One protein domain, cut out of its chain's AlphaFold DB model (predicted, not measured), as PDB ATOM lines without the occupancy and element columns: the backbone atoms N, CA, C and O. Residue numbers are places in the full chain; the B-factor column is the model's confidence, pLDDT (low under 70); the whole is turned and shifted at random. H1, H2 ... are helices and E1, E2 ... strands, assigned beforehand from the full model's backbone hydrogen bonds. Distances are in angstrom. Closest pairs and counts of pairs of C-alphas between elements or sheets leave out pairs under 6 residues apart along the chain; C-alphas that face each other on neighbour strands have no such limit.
ATOM      1  N   VAL A  20    -138.742  96.667  81.604       84.06
ATOM      2  CA  VAL A  20    -138.133  96.868  80.283       84.06
ATOM      3  C   VAL A  20    -136.631  96.585  80.334       84.06
ATOM      4  O   VAL A  20    -136.152  95.755  79.570       84.06
ATOM      5  N   GLU A  21    -135.906  97.181  81.283       82.50
ATOM      6  CA  GLU A  21    -134.462  96.948  81.452       82.50
ATOM      7  C   GLU A  21    -134.145  95.484  81.777       82.50
ATOM      8  O   GLU A  21    -133.178  94.924  81.263       82.50
ATOM      9  N   LEU A  22    -134.980  94.831  82.594       87.69
ATOM     10  CA  LEU A  22    -134.840  93.403  82.869       87.69
ATOM     11  C   LEU A  22    -134.969  92.577  81.584       87.69
ATOM     12  O   LEU A  22    -134.153  91.688  81.336       87.69
ATOM     13  N   HIS A  23    -135.982  92.863  80.765       87.19
ATOM     14  CA  HIS A  23    -136.191  92.166  79.499       87.19
ATOM     15  C   HIS A  23    -135.019  92.379  78.530       87.19
ATOM     16  O   HIS A  23    -134.543  91.416  77.923       87.19
ATOM     17  N   GLU A  24    -134.500  93.604  78.436       84.31
ATOM     18  CA  GLU A  24    -133.318  93.927  77.630       84.31
ATOM     19  C   GLU A  24    -132.076  93.165  78.113       84.31
ATOM     20  O   GLU A  24    -131.365  92.569  77.302       84.31
ATOM     21  N   ASN A  25    -131.834  93.118  79.425       87.50
ATOM     22  CA  ASN A  25    -130.699  92.398  80.006       87.50
ATOM     23  C   ASN A  25    -130.772  90.890  79.751       87.50
ATOM     24  O   ASN A  25    -129.762  90.270  79.413       87.50
ATOM     25  N   VAL A  26    -131.957  90.293  79.910       89.75
ATOM     26  CA  VAL A  26    -132.178  88.866  79.634       89.75
ATOM     27  C   VAL A  26    -131.945  88.571  78.156       89.75
ATOM     28  O   VAL A  26    -131.232  87.623  77.836       89.75
ATOM     29  N   THR A  27    -132.482  89.404  77.263       88.81
ATOM     30  CA  THR A  27    -132.314  89.242  75.811       88.81
ATOM     31  C   THR A  27    -130.837  89.304  75.424       88.81
ATOM     32  O   THR A  27    -130.316  88.361  74.832       88.81
ATOM     33  N   GLN A  28    -130.113  90.336  75.874       86.50
ATOM     34  CA  GLN A  28    -128.676  90.469  75.610       86.50
ATOM     35  C   GLN A  28    -127.863  89.291  76.157       86.50
ATOM     36  O   GLN A  28    -126.919  88.834  75.509       86.50
ATOM     37  N   PHE A  29    -128.223  88.782  77.338       91.19
ATOM     38  CA  PHE A  29    -127.563  87.622  77.925       91.19
ATOM     39  C   PHE A  29    -127.778  86.354  77.090       91.19
ATOM     40  O   PHE A  29    -126.819  85.622  76.837       91.19
ATOM     41  N   VAL A  30    -129.014  86.094  76.653       91.25
ATOM     42  CA  VAL A  30    -129.361  84.923  75.834       91.25
ATOM     43  C   VAL A  30    -128.688  85.000  74.465       91.25
ATOM     44  O   VAL A  30    -128.071  84.020  74.046       91.25
ATOM     45  N   ASP A  31    -128.700  86.163  73.814       89.62
ATOM     46  CA  ASP A  31    -127.998  86.373  72.542       89.62
ATOM     47  C   ASP A  31    -126.503  86.077  72.681       89.62
ATOM     48  O   ASP A  31    -125.916  85.333  71.888       89.62
ATOM     49  N   LEU A  32    -125.875  86.614  73.731       90.62
ATOM     50  CA  LEU A  32    -124.461  86.384  74.003       90.62
ATOM     51  C   LEU A  32    -124.170  84.903  74.278       90.62
ATOM     52  O   LEU A  32    -123.167  84.380  73.780       90.62
ATOM     53  N   LEU A  33    -125.034  84.222  75.037       93.94
ATOM     54  CA  LEU A  33    -124.929  82.792  75.324       93.94
ATOM     55  C   LEU A  33    -124.993  81.968  74.039       93.94
ATOM     56  O   LEU A  33    -124.083  81.181  73.770       93.94
ATOM     57  N   LEU A  34    -126.018  82.192  73.221       91.69
ATOM     58  CA  LEU A  34    -126.254  81.469  71.976       91.69
ATOM     59  C   LEU A  34    -125.134  81.680  70.964       91.69
ATOM     60  O   LEU A  34    -124.621  80.707  70.402       91.69
ATOM     61  N   LEU A  35    -124.712  82.929  70.760       89.00
ATOM     62  CA  LEU A  35    -123.634  83.273  69.834       89.00
ATOM     63  C   LEU A  35    -122.295  82.690  70.288       89.00
ATOM     64  O   LEU A  35    -121.528  82.181  69.464       89.00
ATOM     65  N   THR A  36    -122.006  82.737  71.590       91.31
ATOM     66  CA  THR A  36    -120.781  82.151  72.149       91.31
ATOM     67  C   THR A  36    -120.810  80.631  72.029       91.31
ATOM     68  O   THR A  36    -119.823  80.039  71.585       91.31
ATOM     69  N   ASN A  37    -121.951  80.003  72.326       93.88
ATOM     70  CA  ASN A  37    -122.131  78.563  72.191       93.88
ATOM     71  C   ASN A  37    -121.993  78.105  70.736       93.88
ATOM     72  O   ASN A  37    -121.249  77.175  70.451       93.88
ATOM     73  N   LEU A  38    -122.623  78.807  69.793       89.75
ATOM     74  CA  LEU A  38    -122.537  78.480  68.369       89.75
ATOM     75  C   LEU A  38    -121.092  78.530  67.869       89.75
ATOM     76  O   LEU A  38    -120.660  77.676  67.094       89.75
ATOM     77  N   ARG A  39    -120.327  79.532  68.313       87.38
ATOM     78  CA  ARG A  39    -118.901  79.648  67.981       87.38
ATOM     79  C   ARG A  39    -118.103  78.489  68.561       87.38
ATOM     80  O   ARG A  39    -117.261  77.940  67.854       87.38
ATOM     81  N   LEU A  40    -118.375  78.111  69.808       90.62
ATOM     82  CA  LEU A  40    -117.761  76.948  70.441       90.62
ATOM     83  C   LEU A  40    -118.076  75.665  69.659       90.62
ATOM     84  O   LEU A  40    -117.142  74.966  69.273       90.62
ATOM     85  N   LEU A  41    -119.346  75.410  69.338       90.62
ATOM     86  CA  LEU A  41    -119.793  74.246  68.565       90.62
ATOM     87  C   LEU A  41    -119.120  74.184  67.189       90.62
ATOM     88  O   LEU A  41    -118.525  73.168  66.843       90.62
ATOM     89  N   ARG A  42    -119.108  75.287  66.430       85.56
ATOM     90  CA  ARG A  42    -118.386  75.371  65.142       85.56
ATOM     91  C   ARG A  42    -116.881  75.159  65.287       85.56
ATOM     92  O   ARG A  42    -116.226  74.698  64.357       85.56
ATOM     93  N   GLY A  43    -116.325  75.511  66.442       84.25
ATOM     94  CA  GLY A  43    -114.958  75.170  66.800       84.25
ATOM     95  C   GLY A  43    -114.778  73.672  67.037       84.25
ATOM     96  O   GLY A  43    -113.753  73.132  66.648       84.25
ATOM     97  N   LEU A  44    -115.731  73.006  67.687       86.25
ATOM     98  CA  LEU A  44    -115.655  71.592  68.075       86.25
ATOM     99  C   LEU A  44    -115.993  70.614  66.944       86.25
ATOM    100  O   LEU A  44    -115.598  69.454  67.021       86.25
ATOM    101  N   GLY A  45    -116.690  71.052  65.899       84.94
ATOM    102  CA  GLY A  45    -117.006  70.207  64.755       84.94
ATOM    103  C   GLY A  45    -118.012  70.831  63.795       84.94
ATOM    104  O   GLY A  45    -118.475  71.961  63.971       84.94
ATOM    105  N   SER A  46    -118.351  70.065  62.761       84.75
ATOM    106  CA  SER A  46    -119.369  70.429  61.779       84.75
ATOM    107  C   SER A  46    -120.635  69.616  62.007       84.75
ATOM    108  O   SER A  46    -120.582  68.392  62.032       84.75
ATOM    109  N   LEU A  47    -121.755  70.316  62.161       85.38
ATOM    110  CA  LEU A  47    -123.101  69.750  62.209       85.38
ATOM    111  C   LEU A  47    -123.941  70.338  61.073       85.38
ATOM    112  O   LEU A  47    -123.564  71.348  60.466       85.38
ATOM    113  N   THR A  48    -125.085  69.716  60.792       88.25
ATOM    114  CA  THR A  48    -126.129  70.360  59.987       88.25
ATOM    115  C   THR A  48    -126.730  71.539  60.769       88.25
ATOM    116  O   THR A  48    -126.547  71.619  61.990       88.25
ATOM    117  N   PRO A  49    -127.427  72.482  60.108       87.38
ATOM    118  CA  PRO A  49    -128.140  73.553  60.803       87.38
ATOM    119  C   PRO A  49    -129.051  73.034  61.922       87.38
ATOM    120  O   PRO A  49    -129.021  73.573  63.023       87.38
ATOM    121  N   GLU A  50    -129.766  71.939  61.666       90.25
ATOM    122  CA  GLU A  50    -130.656  71.282  62.627       90.25
ATOM    123  C   GLU A  50    -129.867  70.719  63.811       90.25
ATOM    124  O   GLU A  50    -130.241  70.942  64.955       90.25
ATOM    125  N   GLY A  51    -128.716  70.085  63.561       90.25
ATOM    126  CA  GLY A  51    -127.861  69.581  64.637       90.25
ATOM    127  C   GLY A  51    -127.291  70.692  65.526       90.25
ATOM    128  O   GLY A  51    -127.156  70.506  66.734       90.25
ATOM    129  N   TYR A  52    -126.970  71.867  64.969       91.06
ATOM    130  CA  TYR A  52    -126.584  73.016  65.798       91.06
ATOM    131  C   TYR A  52    -127.751  73.524  66.649       91.06
ATOM    132  O   TYR A  52    -127.531  73.859  67.812       91.06
ATOM    133  N   SER A  53    -128.964  73.562  66.091       91.88
ATOM    134  CA  SER A  53    -130.175  73.922  66.834       91.88
ATOM    135  C   SER A  53    -130.453  72.944  67.976       91.88
ATOM    136  O   SER A  53    -130.673  73.390  69.094       91.88
ATOM    137  N   GLU A  54    -130.331  71.637  67.742       93.44
ATOM    138  CA  GLU A  54    -130.493  70.619  68.787       93.44
ATOM    139  C   GLU A  54    -129.503  70.822  69.948       93.44
ATOM    140  O   GLU A  54    -129.887  70.787  71.116       93.44
ATOM    141  N   GLU A  55    -128.225  71.094  69.660       93.94
ATOM    142  CA  GLU A  55    -127.228  71.383  70.702       93.94
ATOM    143  C   GLU A  55    -127.545  72.675  71.483       93.94
ATOM    144  O   GLU A  55    -127.248  72.771  72.678       93.94
ATOM    145  N   HIS A  56    -128.156  73.676  70.842       93.75
ATOM    146  CA  HIS A  56    -128.639  74.879  71.529       93.75
ATOM    147  C   HIS A  56    -129.852  74.597  72.412       93.75
ATOM    148  O   HIS A  56    -129.866  75.064  73.553       93.75
ATOM    149  N   ASP A  57    -130.817  73.816  71.933       93.81
ATOM    150  CA  ASP A  57    -132.010  73.442  72.696       93.81
ATOM    151  C   ASP A  57    -131.619  72.676  73.962       93.81
ATOM    152  O   ASP A  57    -132.070  73.000  75.058       93.81
ATOM    153  N   LEU A  58    -130.653  71.758  73.858       94.19
ATOM    154  CA  LEU A  58    -130.125  71.037  75.014       94.19
ATOM    155  C   LEU A  58    -129.476  71.953  76.065       94.19
ATOM    156  O   LEU A  58    -129.533  71.645  77.259       94.19
ATOM    157  N   LEU A  59    -128.806  73.030  75.645       94.31
ATOM    158  CA  LEU A  59    -128.241  74.033  76.554       94.31
ATOM    159  C   LEU A  59    -129.347  74.875  77.201       94.31
ATOM    160  O   LEU A  59    -129.273  75.169  78.397       94.31
ATOM    161  N   HIS A  60    -130.355  75.265  76.424       92.31
ATOM    162  CA  HIS A  60    -131.489  76.050  76.898       92.31
ATOM    163  C   HIS A  60    -132.348  75.290  77.901       92.31
ATOM    164  O   HIS A  60    -132.605  75.820  78.981       92.31
ATOM    165  N   ASP A  61    -132.737  74.057  77.587       92.69
ATOM    166  CA  ASP A  61    -133.529  73.210  78.478       92.69
ATOM    167  C   ASP A  61    -132.808  73.019  79.811       92.69
ATOM    168  O   ASP A  61    -133.384  73.237  80.877       92.69
ATOM    169  N   TRP A  62    -131.502  72.741  79.756       92.94
ATOM    170  CA  TRP A  62    -130.680  72.646  80.956       92.94
ATOM    171  C   TRP A  62    -130.667  73.949  81.766       92.94
ATOM    172  O   TRP A  62    -130.824  73.903  82.986       92.94
ATOM    173  N   LEU A  63    -130.498  75.107  81.117       91.44
ATOM    174  CA  LEU A  63    -130.513  76.407  81.794       91.44
ATOM    175  C   LEU A  63    -131.874  76.685  82.454       91.44
ATOM    176  O   LEU A  63    -131.933  77.170  83.586       91.44
ATOM    177  N   LEU A  64    -132.973  76.373  81.770       90.50
ATOM    178  CA  LEU A  64    -134.319  76.545  82.310       90.50
ATOM    179  C   LEU A  64    -134.562  75.626  83.508       90.50
ATOM    180  O   LEU A  64    -135.134  76.070  84.505       90.50
ATOM    181  N   ASP A  65    -134.103  74.381  83.441       88.19
ATOM    182  CA  ASP A  65    -134.246  73.416  84.528       88.19
ATOM    183  C   ASP A  65    -133.465  73.843  85.772       88.19
ATOM    184  O   ASP A  65    -134.021  73.849  86.874       88.19
ATOM    185  N   ILE A  66    -132.207  74.275  85.624       85.88
ATOM    186  CA  ILE A  66    -131.419  74.739  86.778       85.88
ATOM    187  C   ILE A  66    -132.013  76.008  87.400       85.88
ATOM    188  O   ILE A  66    -132.059  76.090  88.626       85.88
ATOM    189  N   LEU A  67    -132.533  76.945  86.595       85.12
ATOM    190  CA  LEU A  67    -133.173  78.170  87.094       85.12
ATOM    191  C   LEU A  67    -134.474  77.871  87.858       85.12
ATOM    192  O   LEU A  67    -134.694  78.423  88.942       85.12
ATOM    193  N   LYS A  68    -135.311  76.955  87.347       83.69
ATOM    194  CA  LYS A  68    -136.535  76.495  88.032       83.69
ATOM    195  C   LYS A  68    -136.209  75.798  89.352       83.69
ATOM    196  O   LYS A  68    -136.819  76.094  90.380       83.69
ATOM    197  N   ASN A  69    -135.218  74.907  89.346       74.25
ATOM    198  CA  ASN A  69    -134.832  74.136  90.527       74.25
ATOM    199  C   ASN A  69    -134.255  75.025  91.639       74.25
ATOM    200  O   ASN A  69    -134.549  74.800  92.813       74.25
ATOM    201  N   THR A  70    -133.518  76.090  91.300       67.06
ATOM    202  CA  THR A  70    -133.074  77.082  92.296       67.06
ATOM    203  C   THR A  70    -134.217  77.863  92.937       67.06
ATOM    204  O   THR A  70    -134.143  78.191  94.122       67.06
ATOM    205  N   GLN A  71    -135.292  78.134  92.193       62.31
ATOM    206  CA  GLN A  71    -136.452  78.864  92.708       62.31
ATOM    207  C   GLN A  71    -137.258  78.026  93.716       62.31
ATOM    208  O   GLN A  71    -137.815  78.572  94.670       62.31
ATOM    209  N   ASN A  72    -137.232  76.699  93.563       57.59
ATOM    210  CA  ASN A  72    -137.943  75.743  94.416       57.59
ATOM    211  C   ASN A  72    -137.201  75.366  95.719       57.59
ATOM    212  O   ASN A  72    -137.683  74.519  96.464       57.59
ATOM    213  N   ARG A  73    -136.072  76.020  96.050       52.56
ATOM    214  CA  ARG A  73    -135.300  75.852  97.308       52.56
ATOM    215  C   ARG A  73    -134.791  74.432  97.625       52.56
ATOM    216  O   ARG A  73    -134.296  74.227  98.733       52.56
ATOM    217  N   ASP A  74    -134.777  73.493  96.679       49.22
ATOM    218  CA  ASP A  74    -134.080  72.205  96.843       49.22
ATOM    219  C   ASP A  74    -132.563  72.368  96.628       49.22
ATOM    220  O   ASP A  74    -131.946  71.862  95.691       49.22
ATOM    221  N   LEU A  75    -131.932  73.120  97.534       48.78
ATOM    222  CA  LEU A  75    -130.490  73.386  97.537       48.78
ATOM    223  C   LEU A  75    -129.651  72.109  97.746       48.78
ATOM    224  O   LEU A  75    -128.478  72.091  97.385       48.78
ATOM    225  N   ASN A  76    -130.253  71.030  98.257       50.12
ATOM    226  CA  ASN A  76    -129.571  69.765  98.552       50.12
ATOM    227  C   ASN A  76    -129.216  68.941  97.293       50.12
ATOM    228  O   ASN A  76    -128.328  68.090  97.352       50.12
ATOM    229  N   LEU A  77    -129.855  69.202  96.141       48.81
ATOM    230  CA  LEU A  77    -129.535  68.538  94.864       48.81
ATOM    231  C   LEU A  77    -128.321  69.158  94.146       48.81
ATOM    232  O   LEU A  77    -127.653  68.477  93.373       48.81
ATOM    233  N   LEU A  78    -127.992  70.424  94.427       52.12
ATOM    234  CA  LEU A  78    -126.826  71.122  93.859       52.12
ATOM    235  C   LEU A  78    -125.526  70.878  94.651       52.12
ATOM    236  O   LEU A  78    -124.442  71.194  94.157       52.12
ATOM    237  N   ASP A  79    -125.640  70.303  95.853       47.91
ATOM    238  CA  ASP A  79    -124.572  70.178  96.858       47.91
ATOM    239  C   ASP A  79    -123.827  68.826  96.818       47.91
ATOM    240  O   ASP A  79    -122.994  68.514  97.674       47.91
ATOM    241  N   HIS A  80    -124.102  67.986  95.815       49.72
ATOM    242  CA  HIS A  80    -123.369  66.732  95.657       49.72
ATOM    243  C   HIS A  80    -121.925  67.012  95.210       49.72
ATOM    244  O   HIS A  80    -121.658  67.578  94.151       49.72
ATOM    245  N   ARG A  81    -120.993  66.624  96.089       44.72
ATOM    246  CA  ARG A  81    -119.528  66.722  96.001       44.72
ATOM    247  C   ARG A  81    -118.985  66.419  94.590       44.72
ATOM    248  O   ARG A  81    -118.779  65.253  94.271       44.72
ATOM    249  N   ASN A  82    -118.777  67.472  93.784       52.12
ATOM    250  CA  ASN A  82    -117.838  67.627  92.642       52.12
ATOM    251  C   ASN A  82    -118.246  68.736  91.632       52.12
ATOM    252  O   ASN A  82    -117.715  68.791  90.527       52.12
ATOM    253  N   ASN A  83    -119.120  69.681  91.997       60.22
ATOM    254  CA  ASN A  83    -119.552  70.786  91.117       60.22
ATOM    255  C   ASN A  83    -118.591  71.995  91.079       60.22
ATOM    256  O   ASN A  83    -119.024  73.138  90.908       60.22
ATOM    257  N   GLN A  84    -117.287  71.768  91.259       65.19
ATOM    258  CA  GLN A  84    -116.287  72.818  91.090       65.19
ATOM    259  C   GLN A  84    -116.025  73.017  89.594       65.19
ATOM    260  O   GLN A  84    -115.393  72.182  88.940       65.19
ATOM    261  N   ILE A  85    -116.548  74.110  89.037       71.88
ATOM    262  CA  ILE A  85    -116.443  74.397  87.600       71.88
ATOM    263  C   ILE A  85    -115.100  75.052  87.313       71.88
ATOM    264  O   ILE A  85    -114.387  74.544  86.461       71.88
ATOM    265  N   PHE A  86    -114.745  76.085  88.081       71.81
ATOM    266  CA  PHE A  86    -113.417  76.710  88.150       71.81
ATOM    267  C   PHE A  86    -112.899  76.640  89.594       71.81
ATOM    268  O   PHE A  86    -113.696  76.388  90.505       71.81
ATOM    269  N   PRO A  87    -111.602  76.905  89.846       72.50
ATOM    270  CA  PRO A  87    -111.113  77.158  91.200       72.50
ATOM    271  C   PRO A  87    -112.051  78.130  91.935       72.50
ATOM    272  O   PRO A  87    -112.353  79.192  91.406       72.50
ATOM    273  N   GLU A  88    -112.572  77.723  93.099       74.31
ATOM    274  CA  GLU A  88    -113.499  78.505  93.944       74.31
ATOM    275  C   GLU A  88    -114.883  78.863  93.352       74.31
ATOM    276  O   GLU A  88    -115.692  79.482  94.042       74.31
ATOM    277  N   ILE A  89    -115.219  78.440  92.126       79.62
ATOM    278  CA  ILE A  89    -116.522  78.735  91.506       79.62
ATOM    279  C   ILE A  89    -117.390  77.477  91.434       79.62
ATOM    280  O   ILE A  89    -117.053  76.495  90.763       79.62
ATOM    281  N   THR A  90    -118.551  77.550  92.085       83.75
ATOM    282  CA  THR A  90    -119.582  76.502  92.085       83.75
ATOM    283  C   THR A  90    -120.733  76.844  91.141       83.75
ATOM    284  O   THR A  90    -120.917  78.006  90.775       83.75
ATOM    285  N   LEU A  91    -121.558  75.852  90.786       82.38
ATOM    286  CA  LEU A  91    -122.740  76.080  89.945       82.38
ATOM    287  C   LEU A  91    -123.706  77.088  90.580       82.38
ATOM    288  O   LEU A  91    -124.258  77.935  89.884       82.38
ATOM    289  N   LYS A  92    -123.841  77.067  91.911       82.31
ATOM    290  CA  LYS A  92    -124.628  78.058  92.652       82.31
ATOM    291  C   LYS A  92    -124.092  79.476  92.437       82.31
ATOM    292  O   LYS A  92    -124.851  80.365  92.082       82.31
ATOM    293  N   THR A  93    -122.778  79.664  92.557       85.38
ATOM    294  CA  THR A  93    -122.121  80.960  92.311       85.38
ATOM    295  C   THR A  93    -122.321  81.443  90.871       85.38
ATOM    296  O   THR A  93    -122.485  82.643  90.629       85.38
ATOM    297  N   VAL A  94    -122.329  80.524  89.899       86.06
ATOM    298  CA  VAL A  94    -122.643  80.844  88.498       86.06
ATOM    299  C   VAL A  94    -124.089  81.314  88.361       86.06
ATOM    300  O   VAL A  94    -124.318  82.344  87.736       86.06
ATOM    301  N   LEU A  95    -125.049  80.626  88.980       86.62
ATOM    302  CA  LEU A  95    -126.463  81.015  88.951       86.62
ATOM    303  C   LEU A  95    -126.708  82.364  89.628       86.62
ATOM    304  O   LEU A  95    -127.388  83.216  89.056       86.62
ATOM    305  N   ASP A  96    -126.074  82.617  90.771       86.88
ATOM    306  CA  ASP A  96    -126.101  83.933  91.415       86.88
ATOM    307  C   ASP A  96    -125.547  85.012  90.467       86.88
ATOM    308  O   ASP A  96    -126.085  86.116  90.373       86.88
ATOM    309  N   SER A  97    -124.503  84.690  89.696       89.62
ATOM    310  CA  SER A  97    -123.933  85.593  88.688       89.62
ATOM    311  C   SER A  97    -124.863  85.824  87.490       89.62
ATOM    312  O   SER A  97    -124.859  86.928  86.942       89.62
ATOM    313  N   VAL A  98    -125.667  84.828  87.097       90.31
ATOM    314  CA  VAL A  98    -126.716  84.948  86.064       90.31
ATOM    315  C   VAL A  98    -127.823  85.875  86.552       90.31
ATOM    316  O   VAL A  98    -128.128  86.860  85.882       90.31
ATOM    317  N   HIS A  99    -128.348  85.646  87.758       87.75
ATOM    318  CA  HIS A  99    -129.335  86.543  88.362       87.75
ATOM    319  C   HIS A  99    -128.800  87.975  88.446       87.75
ATOM    320  O   HIS A  99    -129.446  88.901  87.961       87.75
ATOM    321  N   ASN A 100    -127.576  88.150  88.947       88.06
ATOM    322  CA  ASN A 100    -126.906  89.449  89.041       88.06
ATOM    323  C   ASN A 100    -126.600  90.109  87.684       88.06
ATOM    324  O   ASN A 100    -126.288  91.303  87.659       88.06
ATOM    325  N   ALA A 101    -126.598  89.359  86.580       87.69
ATOM    326  CA  ALA A 101    -126.500  89.913  85.232       87.69
ATOM    327  C   ALA A 101    -127.870  90.420  84.756       87.69
ATOM    328  O   ALA A 101    -127.949  91.514  84.205       87.69
ATOM    329  N   PHE A 102    -128.951  89.689  85.046       88.62
ATOM    330  CA  PHE A 102    -130.318  90.110  84.720       88.62
ATOM    331  C   PHE A 102    -130.734  91.376  85.473       88.62
ATOM    332  O   PHE A 102    -131.337  92.270  84.885       88.62
ATOM    333  N   ILE A 103    -130.348  91.482  86.748       86.50
ATOM    334  CA  ILE A 103    -130.614  92.655  87.594       86.50
ATOM    335  C   ILE A 103    -129.440  93.649  87.633       86.50
ATOM    336  O   ILE A 103    -129.237  94.336  88.632       86.50
ATOM    337  N   SER A 104    -128.619  93.711  86.587       81.12
ATOM    338  CA  SER A 104    -127.576  94.737  86.493       81.12
ATOM    339  C   SER A 104    -128.147  96.047  85.942       81.12
ATOM    340  O   SER A 104    -128.935  96.042  85.000       81.12
ATOM    341  N   GLU A 105    -127.741  97.187  86.505       72.50
ATOM    342  CA  GLU A 105    -128.025  98.473  85.865       72.50
ATOM    343  C   GLU A 105    -127.213  98.600  84.571       72.50
ATOM    344  O   GLU A 105    -126.002  98.352  84.564       72.50
ATOM    345  N   ASN A 106    -127.845  99.080  83.497       63.50
ATOM    346  CA  ASN A 106    -127.197  99.379  82.213       63.50
ATOM    347  C   ASN A 106    -126.350 100.665  82.258       63.50
ATOM    348  O   ASN A 106    -126.349 101.495  81.348       63.50
ATOM    349  N   SER A 107    -125.576 100.835  83.328       60.56
ATOM    350  CA  SER A 107    -124.574 101.884  83.436       60.56
ATOM    351  C   SER A 107    -123.385 101.538  82.532       60.56
ATOM    352  O   SER A 107    -122.391 100.954  82.961       60.56
ATOM    353  N   ASN A 108    -123.437 101.977  81.273       60.84
ATOM    354  CA  ASN A 108    -122.298 101.978  80.341       60.84
ATOM    355  C   ASN A 108    -121.189 102.985  80.737       60.84
ATOM    356  O   ASN A 108    -120.429 103.437  79.883       60.84
ATOM    357  N   ARG A 109    -121.099 103.382  82.017       65.31
ATOM    358  CA  ARG A 109    -120.194 104.442  82.492       65.31
ATOM    359  C   ARG A 109    -118.724 104.059  82.387       65.31
ATOM    360  O   ARG A 109    -117.902 104.923  82.100       65.31
ATOM    361  N   VAL A 110    -118.397 102.787  82.615       67.94
ATOM    362  CA  VAL A 110    -117.030 102.280  82.481       67.94
ATOM    363  C   VAL A 110    -116.919 101.514  81.172       67.94
ATOM    364  O   VAL A 110    -117.629 100.533  80.941       67.94
ATOM    365  N   ILE A 111    -116.022 101.997  80.316       81.25
ATOM    366  CA  ILE A 111    -115.745 101.441  78.998       81.25
ATOM    367  C   ILE A 111    -114.307 100.940  78.995       81.25
ATOM    368  O   ILE A 111    -113.380 101.629  79.426       81.25
ATOM    369  N   TYR A 112    -114.127  99.738  78.482       83.56
ATOM    370  CA  TYR A 112    -112.832  99.118  78.280       83.56
ATOM    371  C   TYR A 112    -112.525  99.049  76.793       83.56
ATOM    372  O   TYR A 112    -113.423  98.858  75.969       83.56
ATOM    373  N   GLN A 113    -111.250  99.178  76.451       82.50
ATOM    374  CA  GLN A 113    -110.765  99.066  75.086       82.50
ATOM    375  C   GLN A 113    -110.067  97.730  74.882       82.50
ATOM    376  O   GLN A 113    -109.187  97.362  75.658       82.50
ATOM    377  N   LEU A 114    -110.415  97.038  73.798       81.50
ATOM    378  CA  LEU A 114    -109.650  95.905  73.299       81.50
ATOM    379  C   LEU A 114    -108.634  96.389  72.264       81.50
ATOM    380  O   LEU A 114    -108.995  96.918  71.203       81.50
ATOM    381  N   VAL A 115    -107.360  96.162  72.565       76.62
ATOM    382  CA  VAL A 115    -106.235  96.550  71.715       76.62
ATOM    383  C   VAL A 115    -105.407  95.328  71.360       76.62
ATOM    384  O   VAL A 115    -104.963  94.575  72.226       76.62
ATOM    385  N   LYS A 116    -105.150  95.146  70.064       73.38
ATOM    386  CA  LYS A 116    -104.178  94.161  69.596       73.38
ATOM    387  C   LYS A 116    -102.800  94.808  69.609       73.38
ATOM    388  O   LYS A 116    -102.489  95.625  68.741       73.38
ATOM    389  N   LYS A 117    -101.979  94.416  70.583       69.00
ATOM    390  CA  LYS A 117    -100.595  94.885  70.685       69.00
ATOM    391  C   LYS A 117     -99.750  94.261  69.580       69.00
ATOM    392  O   LYS A 117     -99.639  93.036  69.500       69.00
ATOM    393  N   THR A 118     -99.190  95.094  68.708       65.12
ATOM    394  CA  THR A 118     -98.247  94.671  67.660       65.12
ATOM    395  C   THR A 118     -96.919  95.397  67.834       65.12
ATOM    396  O   THR A 118     -96.848  96.394  68.542       65.12
ATOM    397  N   ASN A 119     -95.853  94.911  67.193       55.38
ATOM    398  CA  ASN A 119     -94.521  95.515  67.324       55.38
ATOM    399  C   ASN A 119     -94.421  96.936  66.738       55.38
ATOM    400  O   ASN A 119     -93.422  97.604  66.979       55.38
ATOM    401  N   VAL A 120     -95.406  97.375  65.944       63.09
ATOM    402  CA  VAL A 120     -95.354  98.643  65.201       63.09
ATOM    403  C   VAL A 120     -96.360  99.641  65.765       63.09
ATOM    404  O   VAL A 120     -95.964 100.699  66.239       63.09
ATOM    405  N   VAL A 121     -97.654  99.307  65.746       64.94
ATOM    406  CA  VAL A 121     -98.716 100.142  66.323       64.94
ATOM    407  C   VAL A 121     -99.821  99.260  66.895       64.94
ATOM    408  O   VAL A 121    -100.288  98.299  66.273       64.94
ATOM    409  N   ASP A 122    -100.269  99.622  68.084       69.56
ATOM    410  CA  ASP A 122    -101.427  99.044  68.745       69.56
ATOM    411  C   ASP A 122    -102.694  99.220  67.891       69.56
ATOM    412  O   ASP A 122    -103.096 100.328  67.534       69.56
ATOM    413  N   THR A 123    -103.328  98.107  67.518       71.75
ATOM    414  CA  THR A 123    -104.505  98.124  66.639       71.75
ATOM    415  C   THR A 123    -105.784  98.124  67.470       71.75
ATOM    416  O   THR A 123    -106.034  97.195  68.240       71.75
ATOM    417  N   TYR A 124    -106.614  99.155  67.294       76.19
ATOM    418  CA  TYR A 124    -107.947  99.234  67.895       76.19
ATOM    419  C   TYR A 124    -108.843  98.113  67.357       76.19
ATOM    420  O   TYR A 124    -109.077  98.038  66.148       76.19
ATOM    421  N   VAL A 125    -109.368  97.268  68.245       77.50
ATOM    422  CA  VAL A 125    -110.302  96.192  67.874       77.50
ATOM    423  C   VAL A 125    -111.743  96.603  68.165       77.50
ATOM    424  O   VAL A 125    -112.619  96.417  67.319       77.50
ATOM    425  N   GLY A 126    -111.984  97.178  69.342       81.19
ATOM    426  CA  GLY A 126    -113.309  97.594  69.788       81.19
ATOM    427  C   GLY A 126    -113.316  98.035  71.245       81.19
ATOM    428  O   GLY A 126    -112.285  98.015  71.917       81.19
ATOM    429  N   VAL A 127    -114.493  98.404  71.727       85.88
ATOM    430  CA  VAL A 127    -114.762  98.714  73.129       85.88
ATOM    431  C   VAL A 127    -115.939  97.907  73.655       85.88
ATOM    432  O   VAL A 127    -116.768  97.415  72.887       85.88
ATOM    433  N   PHE A 128    -116.023  97.789  74.970       85.62
ATOM    434  CA  PHE A 128    -117.115  97.111  75.656       85.62
ATOM    435  C   PHE A 128    -117.380  97.778  77.003       85.62
ATOM    436  O   PHE A 128    -116.466  98.342  77.610       85.62
ATOM    437  N   SER A 129    -118.626  97.734  77.467       85.38
ATOM    438  CA  SER A 129    -118.964  98.227  78.803       85.38
ATOM    439  C   SER A 129    -118.602  97.217  79.888       85.38
ATOM    440  O   SER A 129    -118.413  96.022  79.638       85.38
ATOM    441  N   GLU A 130    -118.545  97.691  81.128       83.81
ATOM    442  CA  GLU A 130    -118.407  96.826  82.298       83.81
ATOM    443  C   GLU A 130    -119.523  95.776  82.384       83.81
ATOM    444  O   GLU A 130    -119.241  94.612  82.680       83.81
ATOM    445  N   ASN A 131    -120.766  96.140  82.042       83.25
ATOM    446  CA  ASN A 131    -121.872  95.186  82.043       83.25
ATOM    447  C   ASN A 131    -121.666  94.076  81.001       83.25
ATOM    448  O   ASN A 131    -121.778  92.893  81.319       83.25
ATOM    449  N   GLN A 132    -121.254  94.433  79.780       86.00
ATOM    450  CA  GLN A 132    -120.931  93.450  78.740       86.00
ATOM    451  C   GLN A 132    -119.791  92.516  79.163       86.00
ATOM    452  O   GLN A 132    -119.843  91.311  78.895       86.00
ATOM    453  N   LEU A 133    -118.776  93.035  79.863       86.12
ATOM    454  CA  LEU A 133    -117.697  92.212  80.409       86.12
ATOM    455  C   LEU A 133    -118.214  91.246  81.483       86.12
ATOM    456  O   LEU A 133    -117.833  90.073  81.484       86.12
ATOM    457  N   LYS A 134    -119.084  91.716  82.384       86.69
ATOM    458  CA  LYS A 134    -119.714  90.894  83.425       86.69
ATOM    459  C   LYS A 134    -120.580  89.794  82.808       86.69
ATOM    460  O   LYS A 134    -120.382  88.630  83.147       86.69
ATOM    461  N   MET A 135    -121.453  90.132  81.857       89.69
ATOM    462  CA  MET A 135    -122.263  89.164  81.106       89.69
ATOM    463  C   MET A 135    -121.385  88.132  80.396       89.69
ATOM    464  O   MET A 135    -121.634  86.938  80.521       89.69
ATOM    465  N   THR A 136    -120.313  88.569  79.724       90.81
ATOM    466  CA  THR A 136    -119.375  87.667  79.035       90.81
ATOM    467  C   THR A 136    -118.723  86.690  80.003       90.81
ATOM    468  O   THR A 136    -118.689  85.493  79.726       90.81
ATOM    469  N   LYS A 137    -118.242  87.173  81.157       89.88
ATOM    470  CA  LYS A 137    -117.691  86.303  82.203       89.88
ATOM    471  C   LYS A 137    -118.735  85.280  82.637       89.88
ATOM    472  O   LYS A 137    -118.457  84.093  82.546       89.88
ATOM    473  N   THR A 138    -119.939  85.713  83.011       92.88
ATOM    474  CA  THR A 138    -121.018  84.818  83.453       92.88
ATOM    475  C   THR A 138    -121.384  83.770  82.397       92.88
ATOM    476  O   THR A 138    -121.465  82.589  82.726       92.88
ATOM    477  N   VAL A 139    -121.557  84.172  81.134       94.69
ATOM    478  CA  VAL A 139    -121.866  83.271  80.011       94.69
ATOM    479  C   VAL A 139    -120.770  82.226  79.823       94.69
ATOM    480  O   VAL A 139    -121.069  81.042  79.692       94.69
ATOM    481  N   ILE A 140    -119.498  82.630  79.843       93.06
ATOM    482  CA  ILE A 140    -118.373  81.699  79.691       93.06
ATOM    483  C   ILE A 140    -118.349  80.687  80.840       93.06
ATOM    484  O   ILE A 140    -118.162  79.492  80.597       93.06
ATOM    485  N   THR A 141    -118.575  81.133  82.077       91.50
ATOM    486  CA  THR A 141    -118.617  80.242  83.242       91.50
ATOM    487  C   THR A 141    -119.811  79.288  83.183       91.50
ATOM    488  O   THR A 141    -119.682  78.111  83.521       91.50
ATOM    489  N   LEU A 142    -120.964  79.764  82.704       93.25
ATOM    490  CA  LEU A 142    -122.163  78.955  82.493       93.25
ATOM    491  C   LEU A 142    -121.936  77.880  81.424       93.25
ATOM    492  O   LEU A 142    -122.242  76.713  81.663       93.25
ATOM    493  N   LEU A 143    -121.328  78.237  80.291       94.62
ATOM    494  CA  LEU A 143    -120.967  77.277  79.247       94.62
ATOM    495  C   LEU A 143    -119.969  76.240  79.767       94.62
ATOM    496  O   LEU A 143    -120.185  75.046  79.586       94.62
ATOM    497  N   ALA A 144    -118.917  76.663  80.472       92.44
ATOM    498  CA  ALA A 144    -117.983  75.729  81.098       92.44
ATOM    499  C   ALA A 144    -118.712  74.735  82.017       92.44
ATOM    500  O   ALA A 144    -118.425  73.541  81.982       92.44
ATOM    501  N   SER A 145    -119.700  75.214  82.780       90.12
ATOM    502  CA  SER A 145    -120.537  74.372  83.642       90.12
ATOM    503  C   SER A 145    -121.313  73.338  82.835       90.12
ATOM    504  O   SER A 145    -121.230  72.148  83.128       90.12
ATOM    505  N   TYR A 146    -122.017  73.779  81.791       92.88
ATOM    506  CA  TYR A 146    -122.791  72.902  80.919       92.88
ATOM    507  C   TYR A 146    -121.922  71.794  80.314       92.88
ATOM    508  O   TYR A 146    -122.190  70.607  80.519       92.88
ATOM    509  N   TYR A 147    -120.852  72.172  79.611       92.38
ATOM    510  CA  TYR A 147    -120.019  71.233  78.860       92.38
ATOM    511  C   TYR A 147    -119.275  70.255  79.782       92.38
ATOM    512  O   TYR A 147    -119.187  69.065  79.465       92.38
ATOM    513  N   LYS A 148    -118.786  70.727  80.935       90.31
ATOM    514  CA  LYS A 148    -118.074  69.900  81.921       90.31
ATOM    515  C   LYS A 148    -118.993  68.898  82.617       90.31
ATOM    516  O   LYS A 148    -118.590  67.752  82.787       90.31
ATOM    517  N   LEU A 149    -120.208  69.304  82.999       88.38
ATOM    518  CA  LEU A 149    -121.154  68.439  83.716       88.38
ATOM    519  C   LEU A 149    -121.771  67.364  82.813       88.38
ATOM    520  O   LEU A 149    -121.943  66.231  83.252       88.38
ATOM    521  N   HIS A 150    -122.075  67.693  81.555       89.69
ATOM    522  CA  HIS A 150    -122.730  66.746  80.647       89.69
ATOM    523  C   HIS A 150    -121.780  65.716  80.040       89.69
ATOM    524  O   HIS A 150    -122.216  64.613  79.723       89.69
ATOM    525  N   ASN A 151    -120.501  66.057  79.848       90.69
ATOM    526  CA  ASN A 151    -119.518  65.102  79.339       90.69
ATOM    527  C   ASN A 151    -118.108  65.366  79.905       90.69
ATOM    528  O   ASN A 151    -117.257  65.956  79.224       90.69
ATOM    529  N   PRO A 152    -117.831  64.915  81.145       88.44
ATOM    530  CA  PRO A 152    -116.534  65.115  81.795       88.44
ATOM    531  C   PRO A 152    -115.362  64.492  81.027       88.44
ATOM    532  O   PRO A 152    -114.242  65.005  81.074       88.44
ATOM    533  N   GLU A 153    -115.601  63.398  80.301       87.88
ATOM    534  CA  GLU A 153    -114.569  62.713  79.520       87.88
ATOM    535  C   GLU A 153    -114.136  63.540  78.309       87.88
ATOM    536  O   GLU A 153    -112.938  63.799  78.140       87.88
ATOM    537  N   LYS A 154    -115.097  64.023  77.506       89.69
ATOM    538  CA  LYS A 154    -114.813  64.943  76.392       89.69
ATOM    539  C   LYS A 154    -114.192  66.237  76.894       89.69
ATOM    540  O   LYS A 154    -113.208  66.690  76.313       89.69
ATOM    541  N   TRP A 155    -114.700  66.780  78.001       89.69
ATOM    542  CA  TRP A 155    -114.129  67.961  78.644       89.69
ATOM    543  C   TRP A 155    -112.649  67.761  78.988       89.69
ATOM    544  O   TRP A 155    -111.795  68.531  78.543       89.69
ATOM    545  N   ARG A 156    -112.313  66.694  79.725       87.25
ATOM    546  CA  ARG A 156    -110.930  66.415  80.141       87.25
ATOM    547  C   ARG A 156    -110.018  66.147  78.948       87.25
ATOM    548  O   ARG A 156    -108.853  66.530  78.986       87.25
ATOM    549  N   LYS A 157    -110.525  65.504  77.892       85.44
ATOM    550  CA  LYS A 157    -109.731  65.195  76.696       85.44
ATOM    551  C   LYS A 157    -109.488  66.426  75.818       85.44
ATOM    552  O   LYS A 157    -108.374  66.601  75.337       85.44
ATOM    553  N   GLN A 158    -110.503  67.269  75.614       85.44
ATOM    554  CA  GLN A 158    -110.419  68.432  74.726       85.44
ATOM    555  C   GLN A 158    -109.866  69.679  75.400       85.44
ATOM    556  O   GLN A 158    -109.195  70.446  74.727       85.44
ATOM    557  N   PHE A 159    -110.161  69.919  76.676       85.69
ATOM    558  CA  PHE A 159    -109.745  71.143  77.359       85.69
ATOM    559  C   PHE A 159    -108.705  70.895  78.434       85.69
ATOM    560  O   PHE A 159    -107.932  71.800  78.686       85.69
ATOM    561  N   ARG A 160    -108.616  69.691  79.015       80.88
ATOM    562  CA  ARG A 160    -107.730  69.346  80.149       80.88
ATOM    563  C   ARG A 160    -108.073  70.073  81.452       80.88
ATOM    564  O   ARG A 160    -108.276  69.406  82.461       80.88
ATOM    565  N   ASP A 161    -108.150  71.397  81.412       81.81
ATOM    566  CA  ASP A 161    -108.482  72.302  82.507       81.81
ATOM    567  C   ASP A 161    -109.234  73.542  81.988       81.81
ATOM    568  O   ASP A 161    -109.435  73.746  80.785       81.81
ATOM    569  N   GLU A 162    -109.681  74.381  82.913       82.75
ATOM    570  CA  GLU A 162    -110.474  75.563  82.604       82.75
ATOM    571  C   GLU A 162    -109.672  76.663  81.893       82.75
ATOM    572  O   GLU A 162    -110.218  77.401  81.072       82.75
ATOM    573  N   GLY A 163    -108.368  76.771  82.163       82.06
ATOM    574  CA  GLY A 163    -107.498  77.747  81.506       82.06
ATOM    575  C   GLY A 163    -107.338  77.450  80.015       82.06
ATOM    576  O   GLY A 163    -107.350  78.363  79.179       82.06
ATOM    577  N   ALA A 164    -107.257  76.173  79.656       83.19
ATOM    578  CA  ALA A 164    -107.233  75.737  78.268       83.19
ATOM    579  C   ALA A 164    -108.609  75.854  77.584       83.19
ATOM    580  O   ALA A 164    -108.646  76.214  76.405       83.19
ATOM    581  N   PHE A 165    -109.731  75.699  78.301       87.81
ATOM    582  CA  PHE A 165    -111.058  76.074  77.781       87.81
ATOM    583  C   PHE A 165    -111.133  77.567  77.420       87.81
ATOM    584  O   PHE A 165    -111.517  77.920  76.302       87.81
ATOM    585  N   LEU A 166    -110.691  78.450  78.323       86.56
ATOM    586  CA  LEU A 166    -110.640  79.894  78.062       86.56
ATOM    587  C   LEU A 166    -109.724  80.222  76.877       86.56
ATOM    588  O   LEU A 166    -110.105  80.971  75.977       86.56
ATOM    589  N   SER A 167    -108.537  79.615  76.838       82.50
ATOM    590  CA  SER A 167    -107.577  79.790  75.741       82.50
ATOM    591  C   SER A 167    -108.158  79.344  74.398       82.50
ATOM    592  O   SER A 167    -107.910  79.981  73.370       82.50
ATOM    593  N   TYR A 168    -108.952  78.271  74.401       85.88
ATOM    594  CA  TYR A 168    -109.627  77.759  73.219       85.88
ATOM    595  C   TYR A 168    -110.712  78.715  72.716       85.88
ATOM    596  O   TYR A 168    -110.678  79.117  71.552       85.88
ATOM    597  N   LEU A 169    -111.628  79.149  73.590       87.44
ATOM    598  CA  LEU A 169    -112.662  80.130  73.237       87.44
ATOM    599  C   LEU A 169    -112.062  81.405  72.655       87.44
ATOM    600  O   LEU A 169    -112.582  81.987  71.701       87.44
ATOM    601  N   ALA A 170    -110.946  81.829  73.218       82.19
ATOM    602  CA  ALA A 170    -110.330  83.067  72.826       82.19
ATOM    603  C   ALA A 170    -109.510  82.926  71.526       82.19
ATOM    604  O   ALA A 170    -109.512  83.839  70.699       82.19
ATOM    605  N   LYS A 171    -108.939  81.744  71.247       81.06
ATOM    606  CA  LYS A 171    -108.424  81.374  69.913       81.06
ATOM    607  C   LYS A 171    -109.516  81.425  68.842       81.06
ATOM    608  O   LYS A 171    -109.239  81.892  67.739       81.06
ATOM    609  N   LEU A 172    -110.747  80.999  69.147       81.88
ATOM    610  CA  LEU A 172    -111.871  81.073  68.198       81.88
ATOM    611  C   LEU A 172    -112.214  82.516  67.791       81.88
ATOM    612  O   LEU A 172    -112.759  82.730  66.711       81.88
ATOM    613  N   GLN A 173    -111.859  83.517  68.604       79.56
ATOM    614  CA  GLN A 173    -112.082  84.925  68.265       79.56
ATOM    615  C   GLN A 173    -111.036  85.495  67.292       79.56
ATOM    616  O   GLN A 173    -111.285  86.548  66.709       79.56
ATOM    617  N   ASN A 174    -109.888  84.838  67.081       76.81
ATOM    618  CA  ASN A 174    -108.770  85.409  66.314       76.81
ATOM    619  C   ASN A 174    -109.154  85.780  64.873       76.81
ATOM    620  O   ASN A 174    -108.956  86.931  64.481       76.81
ATOM    621  N   ALA A 175    -109.781  84.865  64.129       73.69
ATOM    622  CA  ALA A 175    -110.225  85.133  62.759       73.69
ATOM    623  C   ALA A 175    -111.229  86.299  62.706       73.69
ATOM    624  O   ALA A 175    -111.180  87.155  61.821       73.69
ATOM    625  N   HIS A 176    -112.101  86.408  63.715       73.06
ATOM    626  CA  HIS A 176    -113.028  87.530  63.840       73.06
ATOM    627  C   HIS A 176    -112.314  88.856  64.121       73.06
ATOM    628  O   HIS A 176    -112.651  89.876  63.513       73.06
ATOM    629  N   MET A 177    -111.326  88.866  65.017       72.31
ATOM    630  CA  MET A 177    -110.502  90.045  65.313       72.31
ATOM    631  C   MET A 177    -109.704  90.507  64.091       72.31
ATOM    632  O   MET A 177    -109.625  91.707  63.842       72.31
ATOM    633  N   ASN A 178    -109.187  89.572  63.296       70.56
ATOM    634  CA  ASN A 178    -108.410  89.865  62.090       70.56
ATOM    635  C   ASN A 178    -109.269  90.117  60.837       70.56
ATOM    636  O   ASN A 178    -108.728  90.447  59.785       70.56
ATOM    637  N   CYS A 179    -110.596  89.993  60.935       67.38
ATOM    638  CA  CYS A 179    -111.519  90.069  59.796       67.38
ATOM    639  C   CYS A 179    -111.234  89.025  58.690       67.38
ATOM    640  O   CYS A 179    -111.461  89.283  57.506       67.38
ATOM    641  N   GLU A 180    -110.756  87.838  59.064       71.44
ATOM    642  CA  GLU A 180    -110.424  86.731  58.158       71.44
ATOM    643  C   GLU A 180    -111.696  85.970  57.763       71.44
ATOM    644  O   GLU A 180    -111.991  84.890  58.264       71.44
ATOM    645  N   VAL A 181    -112.486  86.555  56.855       66.31
ATOM    646  CA  VAL A 181    -113.805  86.023  56.453       66.31
ATOM    647  C   VAL A 181    -113.734  84.578  55.936       66.31
ATOM    648  O   VAL A 181    -114.678  83.828  56.149       66.31
ATOM    649  N   LYS A 182    -112.626  84.185  55.293       64.56
ATOM    650  CA  LYS A 182    -112.438  82.831  54.747       64.56
ATOM    651  C   LYS A 182    -112.334  81.767  55.841       64.56
ATOM    652  O   LYS A 182    -112.994  80.749  55.758       64.56
ATOM    653  N   GLU A 183    -111.601  82.042  56.918       61.44
ATOM    654  CA  GLU A 183    -111.395  81.063  57.995       61.44
ATOM    655  C   GLU A 183    -112.643  80.840  58.874       61.44
ATOM    656  O   GLU A 183    -112.666  79.963  59.742       61.44
ATOM    657  N   ILE A 184    -113.693  81.645  58.688       58.75
ATOM    658  CA  ILE A 184    -114.884  81.647  59.538       58.75
ATOM    659  C   ILE A 184    -115.947  80.745  58.920       58.75
ATOM    660  O   ILE A 184    -116.676  81.140  58.016       58.75
ATOM    661  N   GLY A 185    -116.069  79.539  59.471       57.31
ATOM    662  CA  GLY A 185    -117.085  78.563  59.071       57.31
ATOM    663  C   GLY A 185    -116.596  77.514  58.076       57.31
ATOM    664  O   GLY A 185    -117.341  76.578  57.801       57.31
ATOM    665  N   GLU A 186    -115.355  77.615  57.591       67.44
ATOM    666  CA  GLU A 186    -114.709  76.506  56.893       67.44
ATOM    667  C   GLU A 186    -114.599  75.306  57.832       67.44
ATOM    668  O   GLU A 186    -114.129  75.409  58.974       67.44
ATOM    669  N   SER A 187    -115.078  74.159  57.352       67.50
ATOM    670  CA  SER A 187    -114.990  72.936  58.124       67.50
ATOM    671  C   SER A 187    -113.532  72.542  58.284       67.50
ATOM    672  O   SER A 187    -112.781  72.409  57.320       67.50
ATOM    673  N   LYS A 188    -113.121  72.356  59.533       77.06
ATOM    674  CA  LYS A 188    -111.768  71.931  59.854       77.06
ATOM    675  C   LYS A 188    -111.744  70.415  59.791       77.06
ATOM    676  O   LYS A 188    -112.102  69.766  60.770       77.06
ATOM    677  N   GLU A 189    -111.312  69.861  58.660       77.44
ATOM    678  CA  GLU A 189    -111.220  68.408  58.433       77.44
ATOM    679  C   GLU A 189    -110.521  67.691  59.597       77.44
ATOM    680  O   GLU A 189    -110.995  66.670  60.086       77.44
ATOM    681  N   PHE A 190    -109.450  68.288  60.135       78.69
ATOM    682  CA  PHE A 190    -108.744  67.726  61.285       78.69
ATOM    683  C   PHE A 190    -109.620  67.630  62.548       78.69
ATOM    684  O   PHE A 190    -109.428  66.718  63.343       78.69
ATOM    685  N   ILE A 191    -110.586  68.532  62.745       80.12
ATOM    686  CA  ILE A 191    -111.509  68.509  63.888       80.12
ATOM    687  C   ILE A 191    -112.616  67.473  63.687       80.12
ATOM    688  O   ILE A 191    -113.026  66.850  64.662       80.12
ATOM    689  N   GLN A 192    -113.062  67.229  62.451       82.12
ATOM    690  CA  GLN A 192    -114.091  66.215  62.180       82.12
ATOM    691  C   GLN A 192    -113.670  64.818  62.664       82.12
ATOM    692  O   GLN A 192    -114.487  64.097  63.226       82.12
ATOM    693  N   VAL A 193    -112.377  64.486  62.550       83.06
ATOM    694  CA  VAL A 193    -111.785  63.220  63.036       83.06
ATOM    695  C   VAL A 193    -111.949  63.024  64.554       83.06
ATOM    696  O   VAL A 193    -111.808  61.911  65.055       83.06
ATOM    697  N   LEU A 194    -112.217  64.093  65.312       81.50
ATOM    698  CA  LEU A 194    -112.396  64.033  66.765       81.50
ATOM    699  C   LEU A 194    -113.810  63.606  67.176       81.50
ATOM    700  O   LEU A 194    -113.988  63.196  68.321       81.50
ATOM    701  N   GLU A 195    -114.794  63.723  66.274       84.94
ATOM    702  CA  GLU A 195    -116.208  63.389  66.511       84.94
ATOM    703  C   GLU A 195    -116.748  63.918  67.860       84.94
ATOM    704  O   GLU A 195    -117.449  63.233  68.609       84.94
ATOM    705  N   PHE A 196    -116.396  65.162  68.212       86.19
ATOM    706  CA  PHE A 196    -116.835  65.755  69.480       86.19
ATOM    707  C   PHE A 196    -118.329  65.994  69.558       86.19
ATOM    708  O   PHE A 196    -118.878  65.996  70.659       86.19
ATOM    709  N   LEU A 197    -118.961  66.236  68.417       89.12
ATOM    710  CA  LEU A 197    -120.379  66.520  68.332       89.12
ATOM    711  C   LEU A 197    -121.124  65.294  67.789       89.12
ATOM    712  O   LEU A 197    -120.601  64.645  66.880       89.12
ATOM    713  N   PRO A 198    -122.325  64.979  68.310       90.19
ATOM    714  CA  PRO A 198    -123.041  65.653  69.410       90.19
ATOM    715  C   PRO A 198    -122.331  65.579  70.773       90.19
ATOM    716  O   PRO A 198    -121.693  64.565  71.086       90.19
ATOM    717  N   TRP A 199    -122.404  66.631  71.600       91.94
ATOM    718  CA  TRP A 199    -121.575  66.723  72.816       91.94
ATOM    719  C   TRP A 199    -121.919  65.638  73.841       91.94
ATOM    720  O   TRP A 199    -121.018  65.025  74.422       91.94
ATOM    721  N   LYS A 200    -123.210  65.331  74.014       87.00
ATOM    722  CA  LYS A 200    -123.688  64.309  74.962       87.00
ATOM    723  C   LYS A 200    -123.215  62.889  74.637       87.00
ATOM    724  O   LYS A 200    -123.152  62.056  75.535       87.00
ATOM    725  N   ASN A 201    -122.856  62.607  73.386       89.31
ATOM    726  CA  ASN A 201    -122.442  61.262  72.992       89.31
ATOM    727  C   ASN A 201    -121.081  60.892  73.609       89.31
ATOM    728  O   ASN A 201    -120.233  61.774  73.776       89.31
ATOM    729  N   PRO A 202    -120.823  59.610  73.920       84.38
ATOM    730  CA  PRO A 202    -119.507  59.172  74.372       84.38
ATOM    731  C   PRO A 202    -118.458  59.399  73.278       84.38
ATOM    732  O   PRO A 202    -118.765  59.409  72.084       84.38
ATOM    733  N   LEU A 203    -117.208  59.612  73.684       80.50
ATOM    734  CA  LEU A 203    -116.117  59.772  72.730       80.50
ATOM    735  C   LEU A 203    -115.722  58.401  72.155       80.50
ATOM    736  O   LEU A 203    -115.475  57.469  72.918       80.50
ATOM    737  N   LYS A 204    -115.624  58.273  70.827       78.19
ATOM    738  CA  LYS A 204    -115.142  57.035  70.194       78.19
ATOM    739  C   LYS A 204    -113.636  56.832  70.428       78.19
ATOM    740  O   LYS A 204    -112.883  57.795  70.609       78.19
ATOM    741  N   GLU A 205    -113.199  55.572  70.450       66.50
ATOM    742  CA  GLU A 205    -111.796  55.199  70.674       66.50
ATOM    743  C   GLU A 205    -110.864  55.802  69.610       66.50
ATOM    744  O   GLU A 205    -111.204  55.910  68.433       66.50
ATOM    745  N   SER A 206    -109.686  56.258  70.044       61.66
ATOM    746  CA  SER A 206    -108.791  57.105  69.248       61.66
ATOM    747  C   SER A 206    -107.725  56.325  68.477       61.66
ATOM    748  O   SER A 206    -106.992  55.550  69.085       61.66
ATOM    749  N   GLY A 207    -107.553  56.640  67.188       67.12
ATOM    750  CA  GLY A 207    -106.371  56.277  66.390       67.12
ATOM    751  C   GLY A 207    -105.286  57.372  66.390       67.12
ATOM    752  O   GLY A 207    -105.469  58.445  66.967       67.12
ATOM    753  N   GLU A 208    -104.153  57.150  65.710       66.06
ATOM    754  CA  GLU A 208    -103.025  58.110  65.657       66.06
ATOM    755  C   GLU A 208    -103.405  59.496  65.096       66.06
ATOM    756  O   GLU A 208    -102.930  60.525  65.588       66.06
ATOM    757  N   GLY A 209    -104.307  59.548  64.107       71.81
ATOM    758  CA  GLY A 209    -104.790  60.805  63.515       71.81
ATOM    759  C   GLY A 209    -105.511  61.708  64.522       71.81
ATOM    760  O   GLY A 209    -105.329  62.926  64.518       71.81
ATOM    761  N   THR A 210    -106.245  61.106  65.456       76.62
ATOM    762  CA  THR A 210    -106.987  61.790  66.514       76.62
ATOM    763  C   THR A 210    -106.041  62.567  67.442       76.62
ATOM    764  O   THR A 210    -106.287  63.736  67.735       76.62
ATOM    765  N   SER A 211    -104.909  61.976  67.842       77.00
ATOM    766  CA  SER A 211    -103.910  62.623  68.716       77.00
ATOM    767  C   SER A 211    -103.315  63.894  68.102       77.00
ATOM    768  O   SER A 211    -103.169  64.913  68.782       77.00
ATOM    769  N   ARG A 212    -103.015  63.872  66.796       80.06
ATOM    770  CA  ARG A 212    -102.524  65.056  66.072       80.06
ATOM    771  C   ARG A 212    -103.592  66.148  65.996       80.06
ATOM    772  O   ARG A 212    -103.282  67.322  66.201       80.06
ATOM    773  N   SER A 213    -104.841  65.771  65.742       80.06
ATOM    774  CA  SER A 213    -105.973  66.697  65.708       80.06
ATOM    775  C   SER A 213    -106.230  67.373  67.055       80.06
ATOM    776  O   SER A 213    -106.421  68.589  67.089       80.06
ATOM    777  N   PHE A 214    -106.144  66.628  68.161       79.25
ATOM    778  CA  PHE A 214    -106.203  67.179  69.520       79.25
ATOM    779  C   PHE A 214    -105.090  68.208  69.760       79.25
ATOM    780  O   PHE A 214    -105.353  69.307  70.238       79.25
ATOM    781  N   ALA A 215    -103.846  67.908  69.369       77.94
ATOM    782  CA  ALA A 215    -102.737  68.853  69.518       77.94
ATOM    783  C   ALA A 215    -102.962  70.158  68.724       77.94
ATOM    784  O   ALA A 215    -102.642  71.252  69.195       77.94
ATOM    785  N   LEU A 216    -103.547  70.066  67.524       78.00
ATOM    786  CA  LEU A 216    -103.881  71.230  66.697       78.00
ATOM    787  C   LEU A 216    -105.076  72.027  67.249       78.00
ATOM    788  O   LEU A 216    -105.054  73.266  67.204       78.00
ATOM    789  N   SER A 217    -106.094  71.354  67.800       76.12
ATOM    790  CA  SER A 217    -107.266  72.001  68.409       76.12
ATOM    791  C   SER A 217    -106.864  72.780  69.666       76.12
ATOM    792  O   SER A 217    -107.183  73.967  69.775       76.12
ATOM    793  N   LEU A 218    -106.046  72.169  70.527       72.06
ATOM    794  CA  LEU A 218    -105.543  72.716  71.789       72.06
ATOM    795  C   LEU A 218    -104.397  73.710  71.650       72.06
ATOM    796  O   LEU A 218    -103.997  74.307  72.649       72.06
ATOM    797  N   ARG A 219    -103.854  73.900  70.439       73.25
ATOM    798  CA  ARG A 219    -102.742  74.830  70.222       73.25
ATOM    799  C   ARG A 219    -103.106  76.183  70.843       73.25
ATOM    800  O   ARG A 219    -104.094  76.763  70.375       73.25
ATOM    801  N   PRO A 220    -102.367  76.649  71.867       63.72
ATOM    802  CA  PRO A 220    -102.722  77.855  72.589       63.72
ATOM    803  C   PRO A 220    -102.767  79.021  71.613       63.72
ATOM    804  O   PRO A 220    -102.049  79.041  70.606       63.72
ATOM    805  N   SER A 221    -103.634  79.990  71.897       62.16
ATOM    806  CA  SER A 221    -103.603  81.237  71.145       62.16
ATOM    807  C   SER A 221    -102.196  81.828  71.239       62.16
ATOM    808  O   SER A 221    -101.583  81.824  72.305       62.16
ATOM    809  N   SER A 222    -101.673  82.319  70.120       50.78
ATOM    810  CA  SER A 222    -100.276  82.737  69.947       50.78
ATOM    811  C   SER A 222     -99.833  83.914  70.830       50.78
ATOM    812  O   SER A 222     -98.688  84.345  70.739       50.78
ATOM    813  N   SER A 223    -100.714  84.451  71.676       51.66
ATOM    814  CA  SER A 223    -100.398  85.518  72.619       51.66
ATOM    815  C   SER A 223    -100.151  84.949  74.012       51.66
ATOM    816  O   SER A 223    -101.060  84.436  74.652       51.66
ATOM    817  N   THR A 224     -98.936  85.106  74.529       45.97
ATOM    818  CA  THR A 224     -98.605  84.925  75.954       45.97
ATOM    819  C   THR A 224     -98.917  86.178  76.789       45.97
ATOM    820  O   THR A 224     -98.567  86.239  77.963       45.97
ATOM    821  N   ARG A 225     -99.571  87.200  76.205       50.12
ATOM    822  CA  ARG A 225     -99.742  88.550  76.785       50.12
ATOM    823  C   ARG A 225    -101.207  88.970  76.980       50.12
ATOM    824  O   ARG A 225    -101.534  90.147  76.842       50.12
ATOM    825  N   TRP A 226    -102.084  88.028  77.328       52.25
ATOM    826  CA  TRP A 226    -103.511  88.281  77.599       52.25
ATOM    827  C   TRP A 226    -103.747  89.408  78.609       52.25
ATOM    828  O   TRP A 226    -104.625  90.243  78.416       52.25
ATOM    829  N   ASN A 227    -102.887  89.498  79.625       49.75
ATOM    830  CA  ASN A 227    -103.000  90.456  80.728       49.75
ATOM    831  C   ASN A 227    -102.771  91.924  80.316       49.75
ATOM    832  O   ASN A 227    -102.776  92.796  81.174       49.75
ATOM    833  N   THR A 228    -102.517  92.206  79.034       59.16
ATOM    834  CA  THR A 228    -102.146  93.549  78.558       59.16
ATOM    835  C   THR A 228    -103.028  94.078  77.431       59.16
ATOM    836  O   THR A 228    -102.689  95.105  76.861       59.16
ATOM    837  N   TRP A 229    -104.099  93.384  77.035       66.00
ATOM    838  CA  TRP A 229    -104.902  93.768  75.856       66.00
ATOM    839  C   TRP A 229    -106.187  94.529  76.191       66.00
ATOM    840  O   TRP A 229    -106.883  94.974  75.278       66.00
ATOM    841  N   ILE A 230    -106.499  94.653  77.482       68.75
ATOM    842  CA  ILE A 230    -107.643  95.404  77.987       68.75
ATOM    843  C   ILE A 230    -107.105  96.593  78.767       68.75
ATOM    844  O   ILE A 230    -106.503  96.407  79.822       68.75
ATOM    845  N   ASP A 231    -107.367  97.788  78.258       74.25
ATOM    846  CA  ASP A 231    -107.006  99.045  78.906       74.25
ATOM    847  C   ASP A 231    -108.290  99.845  79.213       74.25
ATOM    848  O   ASP A 231    -109.288  99.706  78.489       74.25
ATOM    849  N   PRO A 232    -108.321 100.672  80.278       76.00
ATOM    850  CA  PRO A 232    -109.399 101.639  80.465       76.00
ATOM    851  C   PRO A 232    -109.522 102.528  79.223       76.00
ATOM    852  O   PRO A 232    -108.518 103.025  78.710       76.00
ATOM    853  N   PHE A 233    -110.742 102.724  78.723       74.38
ATOM    854  CA  PHE A 233    -110.958 103.590  77.572       74.38
ATOM    855  C   PHE A 233    -111.017 105.051  78.022       74.38
ATOM    856  O   PHE A 233    -111.884 105.435  78.809       74.38
TER     857      PHE A 233
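Overview. This is residues 20 to 233 of the 479 residues of an uncharacterized protein of Puccinia graminis f. sp. tritici (UniProt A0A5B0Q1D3). A small antiparallel sheet, E3 E2 E4, stands at one end of a body of crossed helices, and H4 runs from it through the middle of that body. H1 crosses H4, H3 runs beside H4, H2 and H6 pack on H1, and H8 and H9 make a pair at the end away from the sheet, from where residues 218 to 229 lead back to E4. The printed part has 214 residues, with nine named helices and four named strands in the order H1 H2 E1 H3 E2 E3 H4 H5 H6 H7 H8 H9 E4; the class is mostly helix. The whole is compact, with a radius of gyration of the C-alphas of 18.2 A and spans of 48 by 47 by 33 A.

Along the chain. The sheet is made of E2, residues 111 to 116, 16.6 A long; E3, residues 123 to 129, 18.9 A long; and E4, residues 230 to 232, which ends with C-alpha 232 at (-109.399, 101.639, 80.465). H4, residues 130 to 150, begins at C-alpha 130 (-118.407, 96.826, 82.298) and is 30.4 A long. The longest helix is H1, residues 20 to 44, 36.0 A from its first C-alpha at (-138.133, 96.868, 80.283). H2, residues 49 to 71, measures 33.4 A, and H3, residues 91 to 102, 16.8 A. H6, residues 162 to 172, measures 15.5 A, and H9, residues 208 to 217, 14.8 A. The short elements are E1, residues 84 to 86; H5, residues 152 to 158; H7, residues 174 to 178; and H8, residues 189 to 192.

Arrangement. E2 and E3 form a hairpin, antiparallel at 155 degrees, with N 114 and O 126 at 2.8 A and N 112 and O 128 at 2.9 A, within hydrogen-bond range. E4, an edge strand, is antiparallel to E2 at 139 degrees, with N 113 and O 231 at 2.9 A. H4 only grazes the sheet with residues 130 to 135, and H7 only grazes it with residues 176 to 178. H1 is the hub, touching four helices, and the helix packing is mostly crossed. It touches H4 at a steep tilt of 50 degrees, the same way, closest at the C-alphas of Leu 33 and Val 139, 5.6 A. With residues 22 to 29 alone it touches H3, the C-alphas of Asn 25 and Phe 102 being closest at 5.3 A. H2 touches H1 with residues 52 to 56 alone, closest at the C-alphas of Leu 34 and His 56, 7.0 A. H6 touches H1 about perpendicular, at 87 degrees, with the C-alphas of Leu 40 and Leu 169 closest at 6.6 A. H3 and H4 touch at a shallow tilt of 34 degrees, only just short of steep, opposite ways, closest at the C-alphas of Ala 101 and Met 135, 6.0 A. E1 pairs with no named strand; its closest C-alpha pair with H4 is Ile 85 and Ser 145, 5.7 A. H5 and H6 are near each other, and H6 and H7 meet only through their link. H8 and H9 touch, closest at the C-alphas of Phe 190 and Ser 213, 5.3 A. Every O i to N i+4 pair is within hydrogen-bond range in H1 to H7, and 5 of 6 are in H9; H8 is too short for such a pair.

Size, cuts and confidence. The two C-alphas farthest apart are those of Asp 74 and Val 120, 56.6 A. The printed part has no cut. The links H2 to E1, H8 to H9 and H9 to E4 are long. The mean pLDDT of the printed part is 79.0, and 49 residues are under 70, among them 70 to 84 and 220 to 230.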